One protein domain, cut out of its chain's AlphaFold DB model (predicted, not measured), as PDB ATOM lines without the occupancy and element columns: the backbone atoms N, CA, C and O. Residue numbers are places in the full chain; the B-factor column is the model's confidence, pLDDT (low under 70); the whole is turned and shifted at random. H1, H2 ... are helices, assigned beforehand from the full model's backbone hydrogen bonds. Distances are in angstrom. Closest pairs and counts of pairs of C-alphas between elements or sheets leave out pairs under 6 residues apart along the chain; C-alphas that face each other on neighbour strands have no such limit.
ATOM      1  N   ASP A 127      27.849 159.090  44.861       87.75
ATOM      2  CA  ASP A 127      28.639 158.461  43.805       87.75
ATOM      3  C   ASP A 127      29.855 157.763  44.410       87.75
ATOM      4  O   ASP A 127      30.019 156.569  44.184       87.75
ATOM      5  N   SER A 128      30.571 158.406  45.335       87.44
ATOM      6  CA  SER A 128      31.658 157.762  46.085       87.44
ATOM      7  C   SER A 128      31.179 156.530  46.861       87.44
ATOM      8  O   SER A 128      31.843 155.494  46.876       87.44
ATOM      9  N   ALA A 129      29.986 156.584  47.471       87.62
ATOM     10  CA  ALA A 129      29.403 155.415  48.131       87.62
ATOM     11  C   ALA A 129      29.051 154.293  47.139       87.62
ATOM     12  O   ALA A 129      29.172 153.116  47.480       87.62
ATOM     13  N   ARG A 130      28.606 154.632  45.922       86.44
ATOM     14  CA  ARG A 130      28.349 153.651  44.855       86.44
ATOM     15  C   ARG A 130      29.645 153.023  44.356       86.44
ATOM     16  O   ARG A 130      29.673 151.806  44.208       86.44
ATOM     17  N   GLU A 131      30.684 153.816  44.131       89.06
ATOM     18  CA  GLU A 131      32.005 153.353  43.694       89.06
ATOM     19  C   GLU A 131      32.628 152.411  44.723       89.06
ATOM     20  O   GLU A 131      33.032 151.301  44.376       89.06
ATOM     21  N   LEU A 132      32.596 152.781  46.007       89.56
ATOM     22  CA  LEU A 132      33.065 151.915  47.088       89.56
ATOM     23  C   LEU A 132      32.297 150.587  47.113       89.56
ATOM     24  O   LEU A 132      32.895 149.518  47.210       89.56
ATOM     25  N   LYS A 133      30.966 150.633  46.974       88.62
ATOM     26  CA  LYS A 133      30.128 149.426  46.952       88.62
ATOM     27  C   LYS A 133      30.392 148.549  45.727       88.62
ATOM     28  O   LYS A 133      30.331 147.325  45.832       88.62
ATOM     29  N   ALA A 134      30.686 149.160  44.582       89.12
ATOM     30  CA  ALA A 134      31.087 148.450  43.375       89.12
ATOM     31  C   ALA A 134      32.447 147.764  43.561       89.12
ATOM     32  O   ALA A 134      32.583 146.594  43.208       89.12
ATOM     33  N   ALA A 135      33.412 148.437  44.193       92.38
ATOM     34  CA  ALA A 135      34.707 147.851  44.524       92.38
ATOM     35  C   ALA A 135      34.574 146.671  45.505       92.38
ATOM     36  O   ALA A 135      35.143 145.609  45.267       92.38
ATOM     37  N   GLU A 136      33.760 146.807  46.561       93.00
ATOM     38  CA  GLU A 136      33.451 145.703  47.487       93.00
ATOM     39  C   GLU A 136      32.813 144.508  46.766       93.00
ATOM     40  O   GLU A 136      33.125 143.353  47.058       93.00
ATOM     41  N   PHE A 137      31.901 144.779  45.830       91.81
ATOM     42  CA  PHE A 137      31.261 143.739  45.035       91.81
ATOM     43  C   PHE A 137      32.285 142.998  44.173       91.81
ATOM     44  O   PHE A 137      32.277 141.768  44.157       91.81
ATOM     45  N   GLN A 138      33.164 143.732  43.486       92.38
ATOM     46  CA  GLN A 138      34.195 143.140  42.638       92.38
ATOM     47  C   GLN A 138      35.157 142.282  43.464       92.38
ATOM     48  O   GLN A 138      35.332 141.107  43.158       92.38
ATOM     49  N   ALA A 139      35.661 142.810  44.584       94.06
ATOM     50  CA  ALA A 139      36.540 142.070  45.487       94.06
ATOM     51  C   ALA A 139      35.890 140.779  46.020       94.06
ATOM     52  O   ALA A 139      36.551 139.748  46.137       94.06
ATOM     53  N   PHE A 140      34.584 140.804  46.313       94.56
ATOM     54  CA  PHE A 140      33.853 139.598  46.706       94.56
ATOM     55  C   PHE A 140      33.827 138.555  45.583       94.56
ATOM     56  O   PHE A 140      34.022 137.369  45.845       94.56
ATOM     57  N   VAL A 141      33.557 138.980  44.345       93.44
ATOM     58  CA  VAL A 141      33.515 138.079  43.185       93.44
ATOM     59  C   VAL A 141      34.884 137.464  42.932       93.44
ATOM     60  O   VAL A 141      34.954 136.252  42.737       93.44
ATOM     61  N   ASP A 142      35.944 138.265  43.003       94.94
ATOM     62  CA  ASP A 142      37.317 137.808  42.790       94.94
ATOM     63  C   ASP A 142      37.735 136.788  43.858       94.94
ATOM     64  O   ASP A 142      38.311 135.750  43.540       94.94
ATOM     65  N   PHE A 143      37.385 137.037  45.125       94.69
ATOM     66  CA  PHE A 143      37.732 136.151  46.237       94.69
ATOM     67  C   PHE A 143      36.906 134.855  46.263       94.69
ATOM     68  O   PHE A 143      37.442 133.775  46.499       94.69
ATOM     69  N   MET A 144      35.593 134.942  46.038       93.38
ATOM     70  CA  MET A 144      34.684 133.792  46.161       93.38
ATOM     71  C   MET A 144      34.486 133.028  44.846       93.38
ATOM     72  O   MET A 144      33.857 131.968  44.853       93.38
ATOM     73  N   GLY A 145      34.924 133.585  43.711       93.50
ATOM     74  CA  GLY A 145      34.702 133.042  42.365       93.50
ATOM     75  C   GLY A 145      33.231 133.030  41.929       93.50
ATOM     76  O   GLY A 145      32.850 132.320  41.000       93.50
ATOM     77  N   ARG A 146      32.358 133.764  42.631       91.81
ATOM     78  CA  ARG A 146      30.908 133.765  42.394       91.81
ATOM     79  C   ARG A 146      30.264 135.083  42.797       91.81
ATOM     80  O   ARG A 146      30.757 135.805  43.657       91.81
ATOM     81  N   ARG A 147      29.073 135.343  42.253       91.50
ATOM     82  CA  ARG A 147      28.259 136.500  42.651       91.50
ATOM     83  C   ARG A 147      27.684 136.356  44.077       91.50
ATOM     84  O   ARG A 147      27.374 135.230  44.497       91.50
ATOM     85  N   PRO A 148      27.491 137.477  44.803       92.19
ATOM     86  CA  PRO A 148      26.766 137.522  46.074       92.19
ATOM     87  C   PRO A 148      25.320 137.015  45.962       92.19
ATOM     88  O   PRO A 148      24.624 137.291  44.983       92.19
ATOM     89  N   ARG A 149      24.837 136.306  46.986       91.94
ATOM     90  CA  ARG A 149      23.488 135.724  47.046       91.94
ATOM     91  C   ARG A 149      22.575 136.496  47.999       91.94
ATOM     92  O   ARG A 149      22.891 136.705  49.165       91.94
ATOM     93  N   HIS A 150      21.357 136.788  47.546       88.25
ATOM     94  CA  HIS A 150      20.322 137.433  48.368       88.25
ATOM     95  C   HIS A 150      19.877 136.617  49.590       88.25
ATOM     96  O   HIS A 150      19.422 137.194  50.577       88.25
ATOM     97  N   ARG A 151      19.986 135.286  49.522       91.12
ATOM     98  CA  ARG A 151      19.614 134.361  50.603       91.12
ATOM     99  C   ARG A 151      20.805 133.937  51.472       91.12
ATOM    100  O   ARG A 151      20.688 132.962  52.203       91.12
ATOM    101  N   SER A 152      21.948 134.620  51.370       91.31
ATOM    102  CA  SER A 152      23.093 134.341  52.241       91.31
ATOM    103  C   SER A 152      22.761 134.647  53.703       91.31
ATOM    104  O   SER A 152      22.010 135.583  53.993       91.31
ATOM    105  N   SER A 153      23.326 133.870  54.626       90.50
ATOM    106  CA  SER A 153      23.289 134.174  56.057       90.50
ATOM    107  C   SER A 153      24.157 135.386  56.400       90.50
ATOM    108  O   SER A 153      23.861 136.075  57.374       90.50
ATOM    109  N   ASP A 154      25.165 135.700  55.577       90.94
ATOM    110  CA  ASP A 154      26.015 136.877  55.747       90.94
ATOM    111  C   ASP A 154      25.272 138.167  55.331       90.94
ATOM    112  O   ASP A 154      24.906 138.346  54.159       90.94
ATOM    113  N   PRO A 155      25.043 139.116  56.262       88.56
ATOM    114  CA  PRO A 155      24.456 140.413  55.944       88.56
ATOM    115  C   PRO A 155      25.255 141.225  54.913       88.56
ATOM    116  O   PRO A 155      24.645 141.972  54.141       88.56
ATOM    117  N   ARG A 156      26.589 141.089  54.875       88.75
ATOM    118  CA  ARG A 156      27.444 141.800  53.912       88.75
ATOM    119  C   ARG A 156      27.197 141.283  52.500       88.75
ATOM    120  O   ARG A 156      26.889 142.080  51.615       88.75
ATOM    121  N   GLU A 157      27.203 139.964  52.312       92.06
ATOM    122  CA  GLU A 157      26.869 139.339  51.028       92.06
ATOM    123  C   GLU A 157      25.467 139.744  50.539       92.06
ATOM    124  O   GLU A 157      25.293 140.126  49.378       92.06
ATOM    125  N   ARG A 158      24.459 139.755  51.425       92.38
ATOM    126  CA  ARG A 158      23.103 140.205  51.059       92.38
ATOM    127  C   ARG A 158      23.062 141.667  50.612       92.38
ATOM    128  O   ARG A 158      22.328 142.001  49.679       92.38
ATOM    129  N   SER A 159      23.838 142.537  51.262       89.88
ATOM    130  CA  SER A 159      23.958 143.951  50.890       89.88
ATOM    131  C   SER A 159      24.552 144.120  49.488       89.88
ATOM    132  O   SER A 159      24.017 144.892  48.688       89.88
ATOM    133  N   LEU A 160      25.599 143.357  49.158       91.00
ATOM    134  CA  LEU A 160      26.224 143.360  47.830       91.00
ATOM    135  C   LEU A 160      25.282 142.804  46.752       91.00
ATOM    136  O   LEU A 160      25.176 143.379  45.666       91.00
ATOM    137  N   ALA A 161      24.523 141.747  47.063       89.19
ATOM    138  CA  ALA A 161      23.510 141.208  46.155       89.19
ATOM    139  C   ALA A 161      22.442 142.268  45.820       89.19
ATOM    140  O   ALA A 161      22.177 142.539  44.646       89.19
ATOM    141  N   ALA A 162      21.910 142.951  46.842       88.06
ATOM    142  CA  ALA A 162      20.928 144.020  46.668       88.06
ATOM    143  C   ALA A 162      21.462 145.233  45.893       88.06
ATOM    144  O   ALA A 162      20.708 145.845  45.133       88.06
ATOM    145  N   PHE A 163      22.740 145.578  46.059       86.31
ATOM    146  CA  PHE A 163      23.388 146.624  45.269       86.31
ATOM    147  C   PHE A 163      23.413 146.265  43.772       86.31
ATOM    148  O   PHE A 163      22.936 147.050  42.951       86.31
ATOM    149  N   SER A 164      23.861 145.053  43.424       82.31
ATOM    150  CA  SER A 164      23.958 144.608  42.021       82.31
ATOM    151  C   SER A 164      22.603 144.551  41.296       82.31
ATOM    152  O   SER A 164      22.491 144.942  40.129       82.31
ATOM    153  N   ALA A 165      21.539 144.147  41.999       80.31
ATOM    154  CA  ALA A 165      20.179 144.150  41.464       80.31
ATOM    155  C   ALA A 165      19.701 145.566  41.090       80.31
ATOM    156  O   ALA A 165      19.081 145.755  40.043       80.31
ATOM    157  N   ARG A 166      20.034 146.576  41.909       78.00
ATOM    158  CA  ARG A 166      19.686 147.983  41.642       78.00
ATOM    159  C   ARG A 166      20.458 148.557  40.454       78.00
ATOM    160  O   ARG A 166      19.860 149.274  39.658       78.00
ATOM    161  N   GLN A 167      21.741 148.216  40.298       73.44
ATOM    162  CA  GLN A 167      22.531 148.626  39.127       73.44
ATOM    163  C   GLN A 167      21.974 148.039  37.823       73.44
ATOM    164  O   GLN A 167      21.787 148.763  36.850       73.44
ATOM    165  N   THR A 168      21.628 146.748  37.819       61.44
ATOM    166  CA  THR A 168      21.091 146.073  36.623       61.44
ATOM    167  C   THR A 168      19.742 146.659  36.190       61.44
ATOM    168  O   THR A 168      19.430 146.706  35.004       61.44
ATOM    169  N   GLN A 169      18.923 147.118  37.142       60.00
ATOM    170  CA  GLN A 169      17.636 147.748  36.846       60.00
ATOM    171  C   GLN A 169      17.779 149.164  36.270       60.00
ATOM    172  O   GLN A 169      16.952 149.553  35.449       60.00
ATOM    173  N   ALA A 170      18.804 149.918  36.680       59.38
ATOM    174  CA  ALA A 170      19.100 151.236  36.118       59.38
ATOM    175  C   ALA A 170      19.564 151.121  34.656       59.38
ATOM    176  O   ALA A 170      18.997 151.772  33.790       59.38
ATOM    177  N   HIS A 171      20.474 150.185  34.372       54.38
ATOM    178  CA  HIS A 171      21.036 149.964  33.032       54.38
ATOM    179  C   HIS A 171      20.040 149.366  32.011       54.38
ATOM    180  O   HIS A 171      20.335 149.291  30.826       54.38
ATOM    181  N   ARG A 172      18.867 148.893  32.462       47.72
ATOM    182  CA  ARG A 172      17.767 148.404  31.599       47.72
ATOM    183  C   ARG A 172      16.742 149.485  31.235       47.72
ATOM    184  O   ARG A 172      15.794 149.187  30.517       47.72
ATOM    185  N   ARG A 173      16.850 150.674  31.829       48.47
ATOM    186  CA  ARG A 173      15.913 151.796  31.647       48.47
ATOM    187  C   ARG A 173      16.518 152.951  30.844       48.47
ATOM    188  O   ARG A 173      15.835 153.955  30.663       48.47
TER     189      ARG A 173
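Overview. This is residues 127 to 173 of the 174 residues of an uncharacterized protein of Salinibacterium xinjiangense (UniProt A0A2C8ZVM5). What shape does the model show? Two helices, H1 and H2, cross near their middles as a steep X, and the loop of residues 145 to 154 joins the end of H1 to the start of H2. Residues 168 to 173, of which 168 to 170 belong to H2, stick out from this pair. What is it made of, and how large is it? The printed part has 47 residues with two named helices, H1 then H2, and no named strand, and its class is all helix. It is compact, with a radius of gyration of the C-alphas of 10.6 A and spans of 29 by 21 by 18 A.

Arrangement. Where does the longest helix meet its partner? H1, residues 127 to 144, touches H2, residues 155 to 170. The closest C-alphas, those of Phe 137 and Leu 160, are 5.8 A apart. H1 touches H2 with residues 133 to 137 alone, and H2 touches H1 with residues 160 to 164 alone. How do they run? Their lines stand at a steep tilt of 62 degrees, opposite ways. What do the backbones show? In H1 and H2 every O i to N i+4 pair is within hydrogen-bond range.

Along the chain. Where is H1? From C-alpha 127 at (28.639, 158.461, 43.805) to C-alpha 144 it is 25.5 A long. Where is H2? It measures 23.2 A from C-alpha 155 to C-alpha 170 at (19.100, 151.236, 36.118).

Size, cuts and confidence. How far does the printed part reach? The two C-alphas farthest apart, those of Ser 153 and Arg 173, are 31.0 A apart. Is the printed part continuous? It has no cut, and the link from H1 to H2, 10 residues, is short. Where is confidence low? Residues 168 to 173 have pLDDT under 70, while the mean of the printed part is 85.2.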